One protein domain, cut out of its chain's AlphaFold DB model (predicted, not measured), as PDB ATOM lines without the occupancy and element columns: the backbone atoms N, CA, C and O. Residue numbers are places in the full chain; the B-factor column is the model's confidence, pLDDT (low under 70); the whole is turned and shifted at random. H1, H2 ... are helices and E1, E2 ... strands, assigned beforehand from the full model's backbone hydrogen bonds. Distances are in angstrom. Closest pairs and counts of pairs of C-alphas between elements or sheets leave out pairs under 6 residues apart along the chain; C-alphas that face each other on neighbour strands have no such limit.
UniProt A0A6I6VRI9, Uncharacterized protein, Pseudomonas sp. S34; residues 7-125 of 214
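What this domain is: This is residues 7 to 125 of the 214 residues of an uncharacterized protein of Pseudomonas sp. S34 (UniProt A0A6I6VRI9). A small hairpin of two strands, E1 and E2, sits near the middle of an elongated model rich in loops, with four helices spread around it. H2 lies toward one end of the long axis, H3 runs past the hairpin on the far side of residues 78 to 79, and H1 meets the first part of H4 in a V, H4 leading to a tail, residues 120 to 125, that sticks out at the other end. The printed part has 119 residues, with four named helices and two named strands in the order H1, E1, E2, H2, H3, H4; the sheet, in the order E1 - E2, is antiparallel. The class is mostly helix, though under half of the residues are in named elements. The whole is only just compact, close to loose, with a radius of gyration of the C-alphas of 16.0 A and spans of 57 by 32 by 24 A.

Where its parts are: E1 is residues 39 to 42, 9.8 A from first to last C-alpha, and E2 is residues 45 to 48, 10.1 A. H1, residues 15 to 21, is 10.7 A long and begins at C-alpha 15 at (-7.291, -44.899, 5.042). H2, residues 59 to 65, is 10.2 A long. H3, residues 84 to 97, is 20.1 A long, beginning at C-alpha 84 at (-9.740, -48.339, -7.618). H4, residues 105 to 120, is the longest helix at 22.7 A and ends at C-alpha 120 at (0.639, -36.290, -14.578).

How they stand to each other: E1 and E2 form a hairpin, antiparallel at 151 degrees between their directions. N 40 and O 47 are within hydrogen-bond range at 2.8 A, as are N 47 and O 40 at 2.8 A. Residues 45 to 46 of E2 also form a short antiparallel pairing with residues 78 to 79. The closest C-alphas of H1 and E2, those of Tyr 15 and Gly 45, are 7.2 A apart. H1 and H4 touch, H4 with residues 105 to 111 alone, at a steep tilt of 54 degrees, opposite ways; their closest C-alphas, those of Phe 21 and Ala 107, are 5.1 A apart. H2 and H3 are close but not clearly touching, the closest C-alphas being those of Ala 64 and Val 97, 7.9 A apart. H3 is apart from H1, H4 and both strands. In H2, H3 and H4 every O i to N i+4 pair is within hydrogen-bond range; in H1 it is 1 of 3, beside 4 of 4 O i to N i+3 pairs.

The domain as a whole: The two C-alphas farthest apart, those of Asp 56 and Thr 123, are 58.1 A apart. The printed part has no cut. The links from H1 to E1, 17 residues, and from H2 to H3, 18 residues, are long. The mean pLDDT of the printed part is 81.1, and it is under 70 at residue 7, residues 26 to 27 and residues 117 to 125.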
ATOM      1  N   GLU A   7      -5.960 -45.832 -16.887       69.69
ATOM      2  CA  GLU A   7      -5.423 -44.596 -16.297       69.69
ATOM      3  C   GLU A   7      -5.387 -44.588 -14.758       69.69
ATOM      4  O   GLU A   7      -4.792 -43.693 -14.161       69.69
ATOM      5  N   LEU A   8      -6.066 -45.539 -14.114       75.38
ATOM      6  CA  LEU A   8      -6.075 -45.738 -12.665       75.38
ATOM      7  C   LEU A   8      -5.048 -46.791 -12.222       75.38
ATOM      8  O   LEU A   8      -4.921 -47.074 -11.031       75.38
ATOM      9  N   GLU A   9      -4.316 -47.389 -13.164       72.75
ATOM     10  CA  GLU A   9      -3.319 -48.414 -12.881       72.75
ATOM     11  C   GLU A   9      -2.128 -47.809 -12.116       72.75
ATOM     12  O   GLU A   9      -1.499 -46.845 -12.551       72.75
ATOM     13  N   GLY A  10      -1.838 -48.359 -10.933       73.88
ATOM     14  CA  GLY A  10      -0.809 -47.846 -10.019       73.88
ATOM     15  C   GLY A  10      -1.289 -46.777  -9.027       73.88
ATOM     16  O   GLY A  10      -0.489 -46.322  -8.210       73.88
ATOM     17  N   MET A  11      -2.570 -46.392  -9.058       85.12
ATOM     18  CA  MET A  11      -3.188 -45.595  -7.996       85.12
ATOM     19  C   MET A  11      -3.503 -46.476  -6.785       85.12
ATOM     20  O   MET A  11      -4.168 -47.505  -6.910       85.12
ATOM     21  N   GLU A  12      -3.092 -46.014  -5.610       87.88
ATOM     22  CA  GLU A  12      -3.415 -46.616  -4.320       87.88
ATOM     23  C   GLU A  12      -4.056 -45.561  -3.419       87.88
ATOM     24  O   GLU A  12      -3.550 -44.443  -3.305       87.88
ATOM     25  N   LEU A  13      -5.179 -45.919  -2.801       85.50
ATOM     26  CA  LEU A  13      -5.921 -45.090  -1.858       85.50
ATOM     27  C   LEU A  13      -5.824 -45.728  -0.472       85.50
ATOM     28  O   LEU A  13      -6.105 -46.916  -0.298       85.50
ATOM     29  N   GLY A  14      -5.374 -44.954   0.510       87.75
ATOM     30  CA  GLY A  14      -5.229 -45.395   1.886       87.75
ATOM     31  C   GLY A  14      -6.452 -45.073   2.737       87.75
ATOM     32  O   GLY A  14      -7.503 -44.646   2.258       87.75
ATOM     33  N   TYR A  15      -6.285 -45.259   4.046       85.56
ATOM     34  CA  TYR A  15      -7.291 -44.899   5.042       85.56
ATOM     35  C   TYR A  15      -7.696 -43.421   4.940       85.56
ATOM     36  O   TYR A  15      -8.877 -43.103   5.001       85.56
ATOM     37  N   ALA A  16      -6.725 -42.514   4.786       84.44
ATOM     38  CA  ALA A  16      -6.994 -41.078   4.766       84.44
ATOM     39  C   ALA A  16      -7.883 -40.698   3.581       84.44
ATOM     40  O   ALA A  16      -8.884 -40.021   3.779       84.44
ATOM     41  N   GLU A  17      -7.548 -41.197   2.393       88.25
ATOM     42  CA  GLU A  17      -8.306 -40.974   1.168       88.25
ATOM     43  C   GLU A  17      -9.704 -41.592   1.254       88.25
ATOM     44  O   GLU A  17     -10.678 -40.959   0.856       88.25
ATOM     45  N   PHE A  18      -9.831 -42.793   1.831       88.94
ATOM     46  CA  PHE A  18     -11.133 -43.430   2.047       88.94
ATOM     47  C   PHE A  18     -12.074 -42.569   2.900       88.94
ATOM     48  O   PHE A  18     -13.253 -42.428   2.587       88.94
ATOM     49  N   MET A  19     -11.547 -41.953   3.957       86.69
ATOM     50  CA  MET A  19     -12.337 -41.109   4.856       86.69
ATOM     51  C   MET A  19     -12.805 -39.794   4.212       86.69
ATOM     52  O   MET A  19     -13.651 -39.124   4.795       86.69
ATOM     53  N   GLU A  20     -12.277 -39.407   3.044       85.69
ATOM     54  CA  GLU A  20     -12.712 -38.194   2.333       85.69
ATOM     55  C   GLU A  20     -14.000 -38.396   1.533       85.69
ATOM     56  O   GLU A  20     -14.721 -37.429   1.309       85.69
ATOM     57  N   PHE A  21     -14.306 -39.636   1.142       88.62
ATOM     58  CA  PHE A  21     -15.525 -39.974   0.403       88.62
ATOM     59  C   PHE A  21     -16.443 -40.949   1.150       88.62
ATOM     60  O   PHE A  21     -17.490 -41.325   0.633       88.62
ATOM     61  N   ALA A  22     -16.083 -41.386   2.358       88.38
ATOM     62  CA  ALA A  22     -16.990 -42.140   3.216       88.38
ATOM     63  C   ALA A  22     -18.118 -41.222   3.716       88.38
ATOM     64  O   ALA A  22     -17.858 -40.206   4.363       88.38
ATOM     65  N   GLU A  23     -19.375 -41.586   3.451       85.25
ATOM     66  CA  GLU A  23     -20.510 -40.775   3.886       85.25
ATOM     67  C   GLU A  23     -20.781 -40.947   5.375       85.25
ATOM     68  O   GLU A  23     -20.839 -42.053   5.923       85.25
ATOM     69  N   ALA A  24     -21.017 -39.812   6.022       79.06
ATOM     70  CA  ALA A  24     -21.572 -39.781   7.355       79.06
ATOM     71  C   ALA A  24     -23.013 -40.319   7.370       79.06
ATOM     72  O   ALA A  24     -23.736 -40.281   6.375       79.06
ATOM     73  N   ASP A  25     -23.460 -40.791   8.529       74.56
ATOM     74  CA  ASP A  25     -24.842 -41.216   8.701       74.56
ATOM     75  C   ASP A  25     -25.834 -40.036   8.600       74.56
ATOM     76  O   ASP A  25     -25.475 -38.866   8.458       74.56
ATOM     77  N   ARG A  26     -27.134 -40.324   8.748       69.69
ATOM     78  CA  ARG A  26     -28.198 -39.299   8.701       69.69
ATOM     79  C   ARG A  26     -28.067 -38.204   9.769       69.69
ATOM     80  O   ARG A  26     -28.784 -37.210   9.694       69.69
ATOM     81  N   SER A  27     -27.226 -38.394  10.785       69.50
ATOM     82  CA  SER A  27     -26.927 -37.396  11.813       69.50
ATOM     83  C   SER A  27     -25.720 -36.516  11.466       69.50
ATOM     84  O   SER A  27     -25.406 -35.593  12.222       69.50
ATOM     85  N   GLY A  28     -25.081 -36.754  10.317       74.00
ATOM     86  CA  GLY A  28     -23.841 -36.103   9.911       74.00
ATOM     87  C   GLY A  28     -22.620 -36.657  10.645       74.00
ATOM     88  O   GLY A  28     -21.565 -36.025  10.623       74.00
ATOM     89  N   HIS A  29     -22.743 -37.818  11.298       77.88
ATOM     90  CA  HIS A  29     -21.640 -38.477  11.983       77.88
ATOM     91  C   HIS A  29     -21.173 -39.715  11.215       77.88
ATOM     92  O   HIS A  29     -21.941 -40.641  10.964       77.88
ATOM     93  N   LEU A  30     -19.894 -39.748  10.849       82.81
ATOM     94  CA  LEU A  30     -19.252 -40.965  10.373       82.81
ATOM     95  C   LEU A  30     -18.757 -41.744  11.594       82.81
ATOM     96  O   LEU A  30     -17.805 -41.315  12.243       82.81
ATOM     97  N   ASP A  31     -19.417 -42.861  11.898       85.38
ATOM     98  CA  ASP A  31     -19.004 -43.805  12.939       85.38
ATOM     99  C   ASP A  31     -18.192 -44.951  12.305       85.38
ATOM    100  O   ASP A  31     -18.779 -45.827  11.656       85.38
ATOM    101  N   PRO A  32     -16.858 -44.988  12.488       85.69
ATOM    102  CA  PRO A  32     -16.022 -46.062  11.965       85.69
ATOM    103  C   PRO A  32     -16.418 -47.442  12.497       85.69
ATOM    104  O   PRO A  32     -16.226 -48.428  11.796       85.69
ATOM    105  N   GLU A  33     -17.006 -47.550  13.692       86.94
ATOM    106  CA  GLU A  33     -17.428 -48.833  14.274       86.94
ATOM    107  C   GLU A  33     -18.793 -49.317  13.751       86.94
ATOM    108  O   GLU A  33     -19.226 -50.452  14.015       86.94
ATOM    109  N   ASN A  34     -19.509 -48.467  13.012       85.62
ATOM    110  CA  ASN A  34     -20.835 -48.766  12.484       85.62
ATOM    111  C   ASN A  34     -21.075 -48.203  11.077       85.62
ATOM    112  O   ASN A  34     -22.162 -47.710  10.761       85.62
ATOM    113  N   PHE A  35     -20.084 -48.329  10.203       87.81
ATOM    114  CA  PHE A  35     -20.186 -47.860   8.829       87.81
ATOM    115  C   PHE A  35     -21.242 -48.655   8.042       87.81
ATOM    116  O   PHE A  35     -21.186 -49.886   7.943       87.81
ATOM    117  N   GLY A  36     -22.258 -47.957   7.521       81.56
ATOM    118  CA  GLY A  36     -23.352 -48.567   6.750       81.56
ATOM    119  C   GLY A  36     -24.139 -49.658   7.491       81.56
ATOM    120  O   GLY A  36     -24.765 -50.498   6.854       81.56
ATOM    121  N   ASN A  37     -24.080 -49.706   8.833       80.38
ATOM    122  CA  ASN A  37     -24.642 -50.773   9.685       80.38
ATOM    123  C   ASN A  37     -24.126 -52.204   9.414       80.38
ATOM    124  O   ASN A  37     -24.613 -53.157  10.025       80.38
ATOM    125  N   GLY A  38     -23.154 -52.376   8.517       83.56
ATOM    126  CA  GLY A  38     -22.634 -53.681   8.100       83.56
ATOM    127  C   GLY A  38     -21.118 -53.798   8.199       83.56
ATOM    128  O   GLY A  38     -20.588 -54.907   8.117       83.56
ATOM    129  N   PHE A  39     -20.423 -52.683   8.413       90.12
ATOM    130  CA  PHE A  39     -18.973 -52.617   8.336       90.12
ATOM    131  C   PHE A  39     -18.352 -51.873   9.519       90.12
ATOM    132  O   PHE A  39     -19.005 -51.113  10.232       90.12
ATOM    133  N   GLU A  40     -17.067 -52.132   9.710       91.00
ATOM    134  CA  GLU A  40     -16.186 -51.476  10.667       91.00
ATOM    135  C   GLU A  40     -14.937 -51.003   9.908       91.00
ATOM    136  O   GLU A  40     -14.266 -51.807   9.262       91.00
ATOM    137  N   ILE A  41     -14.622 -49.714   9.964       89.25
ATOM    138  CA  ILE A  41     -13.438 -49.123   9.340       89.25
ATOM    139  C   ILE A  41     -12.304 -49.116  10.371       89.25
ATOM    140  O   ILE A  41     -12.420 -48.524  11.442       89.25
ATOM    141  N   LYS A  42     -11.184 -49.758  10.034       88.56
ATOM    142  CA  LYS A  42      -9.947 -49.787  10.829       88.56
ATOM    143  C   LYS A  42      -8.801 -49.160  10.057       88.56
ATOM    144  O   LYS A  42      -8.889 -48.958   8.853       88.56
ATOM    145  N   ALA A  43      -7.692 -48.905  10.743       85.25
ATOM    146  CA  ALA A  43      -6.495 -48.326  10.133       85.25
ATOM    147  C   ALA A  43      -5.938 -49.151   8.953       85.25
ATOM    148  O   ALA A  43      -5.297 -48.592   8.069       85.25
ATOM    149  N   ASP A  44      -6.180 -50.464   8.936       86.44
ATOM    150  CA  ASP A  44      -5.671 -51.419   7.949       86.44
ATOM    151  C   ASP A  44      -6.725 -51.901   6.935       86.44
ATOM    152  O   ASP A  44      -6.389 -52.634   6.004       86.44
ATOM    153  N   GLY A  45      -7.991 -51.506   7.080       91.25
ATOM    154  CA  GLY A  45      -9.029 -51.836   6.107       91.25
ATOM    155  C   GLY A  45     -10.454 -51.757   6.641       91.25
ATOM    156  O   GLY A  45     -10.710 -51.430   7.798       91.25
ATOM    157  N   ILE A  46     -11.394 -52.115   5.775       92.75
ATOM    158  CA  ILE A  46     -12.823 -52.213   6.063       92.75
ATOM    159  C   ILE A  46     -13.157 -53.665   6.377       92.75
ATOM    160  O   ILE A  46     -12.937 -54.556   5.559       92.75
ATOM    161  N   TYR A  47     -13.724 -53.909   7.548       92.06
ATOM    162  CA  TYR A  47     -14.116 -55.218   8.049       92.06
ATOM    163  C   TYR A  47     -15.630 -55.375   8.033       92.06
ATOM    164  O   TYR A  47     -16.370 -54.407   8.161       92.06
ATOM    165  N   ILE A  48     -16.102 -56.615   7.925       89.81
ATOM    166  CA  ILE A  48     -17.523 -56.918   8.106       89.81
ATOM    167  C   ILE A  48     -17.824 -56.922   9.595       89.81
ATOM    168  O   ILE A  48     -17.203 -57.667  10.363       89.81
ATOM    169  N   LYS A  49     -18.795 -56.105   9.994       86.94
ATOM    170  CA  LYS A  49     -19.211 -55.994  11.383       86.94
ATOM    171  C   LYS A  49     -19.796 -57.320  11.841       86.94
ATOM    172  O   LYS A  49     -20.695 -57.890  11.220       86.94
ATOM    173  N   LYS A  50     -19.286 -57.829  12.961       81.62
ATOM    174  CA  LYS A  50     -19.870 -59.021  13.569       81.62
ATOM    175  C   LYS A  50     -21.204 -58.652  14.217       81.62
ATOM    176  O   LYS A  50     -21.274 -57.630  14.901       81.62
ATOM    177  N   PRO A  51     -22.242 -59.487  14.061       77.81
ATOM    178  CA  PRO A  51     -23.450 -59.341  14.856       77.81
ATOM    179  C   PRO A  51     -23.107 -59.360  16.353       77.81
ATOM    180  O   PRO A  51     -22.261 -60.172  16.749       77.81
ATOM    181  N   PRO A  52     -23.775 -58.536  17.179       76.75
ATOM    182  CA  PRO A  52     -23.634 -58.581  18.627       76.75
ATOM    183  C   PRO A  52     -23.816 -59.997  19.185       76.75
ATOM    184  O   PRO A  52     -24.549 -60.826  18.633       76.75
ATOM    185  N   GLU A  53     -23.159 -60.290  20.301       73.12
ATOM    186  CA  GLU A  53     -23.449 -61.513  21.046       73.12
ATOM    187  C   GLU A  53     -24.851 -61.412  21.672       73.12
ATOM    188  O   GLU A  53     -25.280 -60.340  22.090       73.12
ATOM    189  N   GLY A  54     -25.593 -62.523  21.700       71.12
ATOM    190  CA  GLY A  54     -26.920 -62.576  22.328       71.12
ATOM    191  C   GLY A  54     -28.112 -62.204  21.440       71.12
ATOM    192  O   GLY A  54     -29.233 -62.203  21.938       71.12
ATOM    193  N   ILE A  55     -27.915 -61.937  20.143       78.38
ATOM    194  CA  ILE A  55     -29.038 -61.876  19.195       78.38
ATOM    195  C   ILE A  55     -29.380 -63.265  18.643       78.38
ATOM    196  O   ILE A  55     -28.491 -64.014  18.212       78.38
ATOM    197  N   ASP A  56     -30.678 -63.574  18.624       78.50
ATOM    198  CA  ASP A  56     -31.239 -64.807  18.067       78.50
ATOM    199  C   ASP A  56     -31.193 -64.766  16.538       78.50
ATOM    200  O   ASP A  56     -32.161 -64.446  15.855       78.50
ATOM    201  N   LEU A  57     -30.017 -65.081  16.000       77.56
ATOM    202  CA  LEU A  57     -29.820 -65.348  14.583       77.56
ATOM    203  C   LEU A  57     -29.643 -66.840  14.370       77.56
ATOM    204  O   LEU A  57     -28.769 -67.470  14.978       77.56
ATOM    205  N   THR A  58     -30.398 -67.388  13.424       81.50
ATOM    206  CA  THR A  58     -30.137 -68.730  12.916       81.50
ATOM    207  C   THR A  58     -28.724 -68.800  12.321       81.50
ATOM    208  O   THR A  58     -28.183 -67.793  11.843       81.50
ATOM    209  N   PRO A  59     -28.104 -69.992  12.266       80.06
ATOM    210  CA  PRO A  59     -26.812 -70.161  11.602       80.06
ATOM    211  C   PRO A  59     -26.802 -69.631  10.160       80.06
ATOM    212  O   PRO A  59     -25.794 -69.096   9.704       80.06
ATOM    213  N   LYS A  60     -27.939 -69.734   9.457       78.81
ATOM    214  CA  LYS A  60     -28.105 -69.248   8.082       78.81
ATOM    215  C   LYS A  60     -28.103 -67.721   8.004       78.81
ATOM    216  O   LYS A  60     -27.422 -67.173   7.145       78.81
ATOM    217  N   GLU A  61     -28.827 -67.042   8.890       75.38
ATOM    218  CA  GLU A  61     -28.851 -65.573   8.942       75.38
ATOM    219  C   GLU A  61     -27.486 -65.022   9.343       75.38
ATOM    220  O   GLU A  61     -26.977 -64.117   8.687       75.38
ATOM    221  N   ARG A  62     -26.841 -65.634  10.343       79.25
ATOM    222  CA  ARG A  62     -25.485 -65.261  10.759       79.25
ATOM    223  C   ARG A  62     -24.487 -65.402   9.609       79.25
ATOM    224  O   ARG A  62     -23.721 -64.482   9.360       79.25
ATOM    225  N   ALA A  63     -24.534 -66.513   8.874       78.12
ATOM    226  CA  ALA A  63     -23.673 -66.728   7.714       78.12
ATOM    227  C   ALA A  63     -23.952 -65.746   6.562       78.12
ATOM    228  O   ALA A  63     -23.025 -65.399   5.831       78.12
ATOM    229  N   ALA A  64     -25.203 -65.307   6.393       77.12
ATOM    230  CA  ALA A  64     -25.572 -64.335   5.369       77.12
ATOM    231  C   ALA A  64     -24.989 -62.947   5.672       77.12
ATOM    232  O   ALA A  64     -24.370 -62.359   4.792       77.12
ATOM    233  N   ILE A  65     -25.119 -62.469   6.915       74.25
ATOM    234  CA  ILE A  65     -24.652 -61.129   7.309       74.25
ATOM    235  C   ILE A  65     -23.139 -61.046   7.533       74.25
ATOM    236  O   ILE A  65     -22.568 -59.972   7.417       74.25
ATOM    237  N   THR A  66     -22.465 -62.162   7.841       77.69
ATOM    238  CA  THR A  66     -20.997 -62.196   7.976       77.69
ATOM    239  C   THR A  66     -20.302 -62.706   6.716       77.69
ATOM    240  O   THR A  66     -19.158 -63.158   6.777       77.69
ATOM    241  N   ARG A  67     -20.990 -62.752   5.574       80.06
ATOM    242  CA  ARG A  67     -20.431 -63.316   4.344       80.06
ATOM    243  C   ARG A  67     -19.253 -62.464   3.887       80.06
ATOM    244  O   ARG A  67     -19.446 -61.303   3.617       80.06
ATOM    245  N   HIS A  68     -18.056 -63.025   3.736       86.69
ATOM    246  CA  HIS A  68     -16.868 -62.266   3.314       86.69
ATOM    247  C   HIS A  68     -16.573 -62.434   1.814       86.69
ATOM    248  O   HIS A  68     -16.700 -63.564   1.328       86.69
ATOM    249  N   PRO A  69     -16.104 -61.400   1.079       80.44
ATOM    250  CA  PRO A  69     -15.803 -61.500  -0.357       80.44
ATOM    251  C   PRO A  69     -14.837 -62.644  -0.692       80.44
ATOM    252  O   PRO A  69     -15.037 -63.376  -1.658       80.44
ATOM    253  N   ARG A  70     -13.822 -62.844   0.158       78.12
ATOM    254  CA  ARG A  70     -12.817 -63.925   0.049       78.12
ATOM    255  C   ARG A  70     -13.017 -65.098   1.024       78.12
ATOM    256  O   ARG A  70     -12.144 -65.949   1.137       78.12
ATOM    257  N   GLY A  71     -14.116 -65.121   1.785       77.19
ATOM    258  CA  GLY A  71     -14.376 -66.161   2.797       77.19
ATOM    259  C   GLY A  71     -13.480 -66.127   4.048       77.19
ATOM    260  O   GLY A  71     -13.509 -67.062   4.844       77.19
ATOM    261  N   ARG A  72     -12.690 -65.065   4.248       80.88
ATOM    262  CA  ARG A  72     -11.724 -64.926   5.345       80.88
ATOM    263  C   ARG A  72     -12.215 -63.912   6.376       80.88
ATOM    264  O   ARG A  72     -11.867 -62.747   6.332       80.88
ATOM    265  N   LEU A  73     -13.007 -64.374   7.341       71.94
ATOM    266  CA  LEU A  73     -13.715 -63.531   8.325       71.94
ATOM    267  C   LEU A  73     -12.827 -62.688   9.265       71.94
ATOM    268  O   LEU A  73     -13.349 -61.884  10.033       71.94
ATOM    269  N   LYS A  74     -11.516 -62.943   9.294       80.06
ATOM    270  CA  LYS A  74     -10.543 -62.216  10.127       80.06
ATOM    271  C   LYS A  74      -9.724 -61.202   9.331       80.06
ATOM    272  O   LYS A  74      -8.926 -60.498   9.930       80.06
ATOM    273  N   GLU A  75      -9.882 -61.188   8.014       87.75
ATOM    274  CA  GLU A  75      -9.226 -60.239   7.124       87.75
ATOM    275  C   GLU A  75     -10.207 -59.112   6.782       87.75
ATOM    276  O   GLU A  75     -11.424 -59.297   6.920       87.75
ATOM    277  N   PRO A  76      -9.701 -57.946   6.358       89.94
ATOM    278  CA  PRO A  76     -10.562 -56.892   5.859       89.94
ATOM    279  C   PRO A  76     -11.242 -57.340   4.557       89.94
ATOM    280  O   PRO A  76     -10.637 -57.985   3.693       89.94
ATOM    281  N   ALA A  77     -12.505 -56.952   4.398       91.81
ATOM    282  CA  ALA A  77     -13.242 -57.069   3.147       91.81
ATOM    283  C   ALA A  77     -12.639 -56.176   2.050       91.81
ATOM    284  O   ALA A  77     -12.663 -56.564   0.881       91.81
ATOM    285  N   LEU A  78     -12.050 -55.041   2.445       93.62
ATOM    286  CA  LEU A  78     -11.206 -54.179   1.617       93.62
ATOM    287  C   LEU A  78     -10.002 -53.707   2.444       93.62
ATOM    288  O   LEU A  78     -10.185 -53.010   3.436       93.62
ATOM    289  N   ALA A  79      -8.787 -54.114   2.081       92.75
ATOM    290  CA  ALA A  79      -7.570 -53.724   2.802       92.75
ATOM    291  C   ALA A  79      -7.125 -52.305   2.420       92.75
ATOM    292  O   ALA A  79      -7.326 -51.898   1.282       92.75
ATOM    293  N   PHE A  80      -6.486 -51.583   3.342       87.81
ATOM    294  CA  PHE A  80      -5.746 -50.367   3.008       87.81
ATOM    295  C   PHE A  80      -4.249 -50.677   2.801       87.81
ATOM    296  O   PHE A  80      -3.678 -51.462   3.563       87.81
ATOM    297  N   PRO A  81      -3.584 -50.021   1.833       92.75
ATOM    298  CA  PRO A  81      -4.204 -49.283   0.734       92.75
ATOM    299  C   PRO A  81      -4.902 -50.232  -0.257       92.75
ATOM    300  O   PRO A  81      -4.559 -51.412  -0.334       92.75
ATOM    301  N   PHE A  82      -5.861 -49.713  -1.022       88.88
ATOM    302  CA  PHE A  82      -6.515 -50.439  -2.114       88.88
ATOM    303  C   PHE A  82      -6.400 -49.674  -3.428       88.88
ATOM    304  O   PHE A  82      -6.287 -48.449  -3.470       88.88
ATOM    305  N   THR A  83      -6.493 -50.412  -4.523       90.25
ATOM    306  CA  THR A  83      -6.619 -49.843  -5.867       90.25
ATOM    307  C   THR A  83      -8.085 -49.536  -6.210       90.25
ATOM    308  O   THR A  83      -8.985 -50.226  -5.721       90.25
ATOM    309  N   PRO A  84      -8.378 -48.583  -7.117       90.56
ATOM    310  CA  PRO A  84      -9.740 -48.339  -7.618       90.56
ATOM    311  C   PRO A  84     -10.448 -49.608  -8.116       90.56
ATOM    312  O   PRO A  84     -11.643 -49.805  -7.896       90.56
ATOM    313  N   ARG A  85      -9.681 -50.535  -8.694       86.56
ATOM    314  CA  ARG A  85     -10.164 -51.853  -9.107       86.56
ATOM    315  C   ARG A  85     -10.623 -52.715  -7.932       86.56
ATOM    316  O   ARG A  85     -11.662 -53.368  -8.006       86.56
ATOM    317  N   GLU A  86      -9.856 -52.751  -6.849       90.00
ATOM    318  CA  GLU A  86     -10.239 -53.475  -5.633       90.00
ATOM    319  C   GLU A  86     -11.463 -52.848  -4.964       90.00
ATOM    320  O   GLU A  86     -12.338 -53.589  -4.509       90.00
ATOM    321  N   LEU A  87     -11.577 -51.515  -4.989       91.69
ATOM    322  CA  LEU A  87     -12.775 -50.804  -4.539       91.69
ATOM    323  C   LEU A  87     -14.008 -51.228  -5.348       91.69
ATOM    324  O   LEU A  87     -15.038 -51.573  -4.773       91.69
ATOM    325  N   LYS A  88     -13.885 -51.302  -6.678       90.00
ATOM    326  CA  LYS A  88     -14.963 -51.777  -7.551       90.00
ATOM    327  C   LYS A  88     -15.386 -53.205  -7.216       90.00
ATOM    328  O   LYS A  88     -16.572 -53.485  -7.078       90.00
ATOM    329  N   VAL A  89     -14.422 -54.115  -7.056       89.88
ATOM    330  CA  VAL A  89     -14.699 -55.513  -6.685       89.88
ATOM    331  C   VAL A  89     -15.428 -55.592  -5.341       89.88
ATOM    332  O   VAL A  89     -16.318 -56.429  -5.173       89.88
ATOM    333  N   PHE A  90     -15.064 -54.729  -4.393       90.69
ATOM    334  CA  PHE A  90     -15.741 -54.615  -3.108       90.69
ATOM    335  C   PHE A  90     -17.190 -54.121  -3.265       90.69
ATOM    336  O   PHE A  90     -18.092 -54.777  -2.740       90.69
ATOM    337  N   PHE A  91     -17.441 -53.069  -4.052       90.06
ATOM    338  CA  PHE A  91     -18.795 -52.566  -4.336       90.06
ATOM    339  C   PHE A  91     -19.673 -53.593  -5.061       90.06
ATOM    340  O   PHE A  91     -20.785 -53.878  -4.615       90.06
ATOM    341  N   ASP A  92     -19.154 -54.234  -6.111       88.06
ATOM    342  CA  ASP A  92     -19.865 -55.283  -6.854       88.06
ATOM    343  C   ASP A  92     -20.238 -56.460  -5.938       88.06
ATOM    344  O   ASP A  92     -21.321 -57.051  -6.027       88.06
ATOM    345  N   TRP A  93     -19.326 -56.831  -5.033       90.62
ATOM    346  CA  TRP A  93     -19.597 -57.863  -4.045       90.62
ATOM    347  C   TRP A  93     -20.678 -57.428  -3.051       90.62
ATOM    348  O   TRP A  93     -21.605 -58.213  -2.834       90.62
ATOM    349  N   ALA A  94     -20.576 -56.223  -2.487       87.38
ATOM    350  CA  ALA A  94     -21.514 -55.686  -1.506       87.38
ATOM    351  C   ALA A  94     -22.936 -55.608  -2.071       87.38
ATOM    352  O   ALA A  94     -23.853 -56.185  -1.482       87.38
ATOM    353  N   ALA A  95     -23.099 -55.051  -3.275       85.25
ATOM    354  CA  ALA A  95     -24.380 -54.990  -3.974       85.25
ATOM    355  C   ALA A  95     -24.993 -56.388  -4.176       85.25
ATOM    356  O   ALA A  95     -26.176 -56.610  -3.917       85.25
ATOM    357  N   ARG A  96     -24.180 -57.380  -4.565       83.19
ATOM    358  CA  ARG A  96     -24.636 -58.768  -4.762       83.19
ATOM    359  C   ARG A  96     -25.100 -59.445  -3.471       83.19
ATOM    360  O   ARG A  96     -25.938 -60.346  -3.534       83.19
ATOM    361  N   VAL A  97     -24.521 -59.097  -2.324       82.31
ATOM    362  CA  VAL A  97     -24.925 -59.664  -1.026       82.31
ATOM    363  C   VAL A  97     -25.949 -58.798  -0.288       82.31
ATOM    364  O   VAL A  97     -26.427 -59.218   0.762       82.31
ATOM    365  N   GLY A  98     -26.328 -57.651  -0.857       78.81
ATOM    366  CA  GLY A  98     -27.323 -56.737  -0.299       78.81
ATOM    367  C   GLY A  98     -26.782 -55.805   0.786       78.81
ATOM    368  O   GLY A  98     -27.559 -55.342   1.617       78.81
ATOM    369  N   HIS A  99     -25.472 -55.554   0.810       83.62
ATOM    370  CA  HIS A  99     -24.897 -54.497   1.635       83.62
ATOM    371  C   HIS A  99     -24.989 -53.155   0.916       83.62
ATOM    372  O   HIS A  99     -24.650 -53.058  -0.262       83.62
ATOM    373  N   ASP A 100     -25.401 -52.142   1.669       81.75
ATOM    374  CA  ASP A 100     -25.341 -50.745   1.264       81.75
ATOM    375  C   ASP A 100     -24.046 -50.129   1.809       81.75
ATOM    376  O   ASP A 100     -23.696 -50.349   2.975       81.75
ATOM    377  N   ILE A 101     -23.302 -49.425   0.958       87.50
ATOM    378  CA  ILE A 101     -22.030 -48.798   1.324       87.50
ATOM    379  C   ILE A 101     -22.215 -47.289   1.169       87.50
ATOM    380  O   ILE A 101     -22.269 -46.821   0.034       87.50
ATOM    381  N   PRO A 102     -22.310 -46.541   2.280       87.38
ATOM    382  CA  PRO A 102     -22.560 -45.109   2.226       87.38
ATOM    383  C   PRO A 102     -21.278 -44.385   1.804       87.38
ATOM    384  O   PRO A 102     -20.328 -44.263   2.580       87.38
ATOM    385  N   ILE A 103     -21.241 -43.932   0.554       89.75
ATOM    386  CA  ILE A 103     -20.126 -43.189  -0.037       89.75
ATOM    387  C   ILE A 103     -20.655 -41.992  -0.812       89.75
ATOM    388  O   ILE A 103     -21.704 -42.074  -1.444       89.75
ATOM    389  N   ASP A 104     -19.870 -40.926  -0.815       87.69
ATOM    390  CA  ASP A 104     -20.103 -39.746  -1.627       87.69
ATOM    391  C   ASP A 104     -19.403 -39.985  -2.971       87.69
ATOM    392  O   ASP A 104     -18.173 -39.912  -3.089       87.69
ATOM    393  N   GLU A 105     -20.190 -40.365  -3.980       85.38
ATOM    394  CA  GLU A 105     -19.675 -40.657  -5.320       85.38
ATOM    395  C   GLU A 105     -18.989 -39.433  -5.943       85.38
ATOM    396  O   GLU A 105     -17.942 -39.583  -6.579       85.38
ATOM    397  N   ASP A 106     -19.513 -38.226  -5.705       83.69
ATOM    398  CA  ASP A 106     -18.952 -36.983  -6.236       83.69
ATOM    399  C   ASP A 106     -17.595 -36.678  -5.583       83.69
ATOM    400  O   ASP A 106     -16.649 -36.262  -6.263       83.69
ATOM    401  N   ALA A 107     -17.464 -36.909  -4.274       86.19
ATOM    402  CA  ALA A 107     -16.198 -36.775  -3.558       86.19
ATOM    403  C   ALA A 107     -15.162 -37.797  -4.047       86.19
ATOM    404  O   ALA A 107     -13.996 -37.445  -4.251       86.19
ATOM    405  N   LEU A 108     -15.577 -39.042  -4.303       88.25
ATOM    406  CA  LEU A 108     -14.700 -40.068  -4.867       88.25
ATOM    407  C   LEU A 108     -14.228 -39.692  -6.283       88.25
ATOM    408  O   LEU A 108     -13.046 -39.855  -6.597       88.25
ATOM    409  N   GLU A 109     -15.107 -39.150  -7.134       86.75
ATOM    410  CA  GLU A 109     -14.738 -38.662  -8.474       86.75
ATOM    411  C   GLU A 109     -13.716 -37.525  -8.400       86.75
ATOM    412  O   GLU A 109     -12.698 -37.556  -9.104       86.75
ATOM    413  N   GLN A 110     -13.940 -36.556  -7.512       85.75
ATOM    414  CA  GLN A 110     -13.029 -35.431  -7.303       85.75
ATOM    415  C   GLN A 110     -11.661 -35.886  -6.792       85.75
ATOM    416  O   GLN A 110     -10.633 -35.430  -7.303       85.75
ATOM    417  N   LEU A 111     -11.633 -36.814  -5.834       86.44
ATOM    418  CA  LEU A 111     -10.406 -37.389  -5.292       86.44
ATOM    419  C   LEU A 111      -9.599 -38.096  -6.391       86.44
ATOM    420  O   LEU A 111      -8.402 -37.843  -6.564       86.44
ATOM    421  N   ILE A 112     -10.259 -38.941  -7.187       86.50
ATOM    422  CA  ILE A 112      -9.610 -39.662  -8.284       86.50
ATOM    423  C   ILE A 112      -9.050 -38.681  -9.322       86.50
ATOM    424  O   ILE A 112      -7.908 -38.830  -9.768       86.50
ATOM    425  N   ALA A 113      -9.815 -37.650  -9.689       85.94
ATOM    426  CA  ALA A 113      -9.374 -36.623 -10.630       85.94
ATOM    427  C   ALA A 113      -8.172 -35.813 -10.101       85.94
ATOM    428  O   ALA A 113      -7.217 -35.548 -10.846       85.94
ATOM    429  N   ALA A 114      -8.173 -35.458  -8.812       82.62
ATOM    430  CA  ALA A 114      -7.077 -34.732  -8.177       82.62
ATOM    431  C   ALA A 114      -5.776 -35.547  -8.201       82.62
ATOM    432  O   ALA A 114      -4.725 -35.045  -8.607       82.62
ATOM    433  N   GLN A 115      -5.857 -36.830  -7.861       77.38
ATOM    434  CA  GLN A 115      -4.704 -37.723  -7.822       77.38
ATOM    435  C   GLN A 115      -4.143 -38.021  -9.227       77.38
ATOM    436  O   GLN A 115      -2.922 -38.044  -9.413       77.38
ATOM    437  N   LYS A 116      -5.005 -38.169 -10.248       76.50
ATOM    438  CA  LYS A 116      -4.576 -38.259 -11.660       76.50
ATOM    439  C   LYS A 116      -3.751 -37.038 -12.076       76.50
ATOM    440  O   LYS A 116      -2.708 -37.174 -12.715       76.50
ATOM    441  N   THR A 117      -4.189 -35.846 -11.673       68.56
ATOM    442  CA  THR A 117      -3.510 -34.582 -11.996       68.56
ATOM    443  C   THR A 117      -2.137 -34.476 -11.323       68.56
ATOM    444  O   THR A 117      -1.183 -33.990 -11.933       68.56
ATOM    445  N   GLN A 118      -1.997 -34.981 -10.093       60.94
ATOM    446  CA  GLN A 118      -0.715 -35.013  -9.376       60.94
ATOM    447  C   GLN A 118       0.290 -35.994 -10.005       60.94
ATOM    448  O   GLN A 118       1.474 -35.669 -10.137       60.94
ATOM    449  N   SER A 119      -0.173 -37.161 -10.462       55.97
ATOM    450  CA  SER A 119       0.669 -38.132 -11.178       55.97
ATOM    451  C   SER A 119       1.125 -37.629 -12.554       55.97
ATOM    452  O   SER A 119       2.250 -37.913 -12.964       55.97
ATOM    453  N   ALA A 120       0.311 -36.829 -13.252       51.22
ATOM    454  CA  ALA A 120       0.639 -36.290 -14.578       51.22
ATOM    455  C   ALA A 120       1.737 -35.201 -14.581       51.22
ATOM    456  O   ALA A 120       2.322 -34.925 -15.628       51.22
ATOM    457  N   LEU A 121       2.049 -34.592 -13.430       43.62
ATOM    458  CA  LEU A 121       3.039 -33.510 -13.303       43.62
ATOM    459  C   LEU A 121       4.448 -33.978 -12.886       43.62
ATOM    460  O   LEU A 121       5.338 -33.140 -12.734       43.62
ATOM    461  N   THR A 122       4.691 -35.287 -12.725       33.88
ATOM    462  CA  THR A 122       5.940 -35.778 -12.112       33.88
ATOM    463  C   THR A 122       6.634 -36.876 -12.933       33.88
ATOM    464  O   THR A 122       6.280 -38.048 -12.860       33.88
ATOM    465  N   THR A 123       7.695 -36.529 -13.673       37.06
ATOM    466  CA  THR A 123       8.739 -37.481 -14.118       37.06
ATOM    467  C   THR A 123       9.575 -37.955 -12.905       37.06
ATOM    468  O   THR A 123       9.621 -37.265 -11.886       37.06
ATOM    469  N   PRO A 124      10.247 -39.121 -12.982       42.25
ATOM    470  CA  PRO A 124      10.192 -40.139 -11.931       42.25
ATOM    471  C   PRO A 124      10.703 -39.644 -10.565       42.25
ATOM    472  O   PRO A 124      11.865 -39.264 -10.409       42.25
ATOM    473  N   HIS A 125       9.841 -39.714  -9.553       36.62
ATOM    474  CA  HIS A 125      10.202 -39.397  -8.175       36.62
ATOM    475  C   HIS A 125      11.176 -40.466  -7.632       36.62
ATOM    476  O   HIS A 125      10.894 -41.664  -7.752       36.62
TER     477      HIS A 125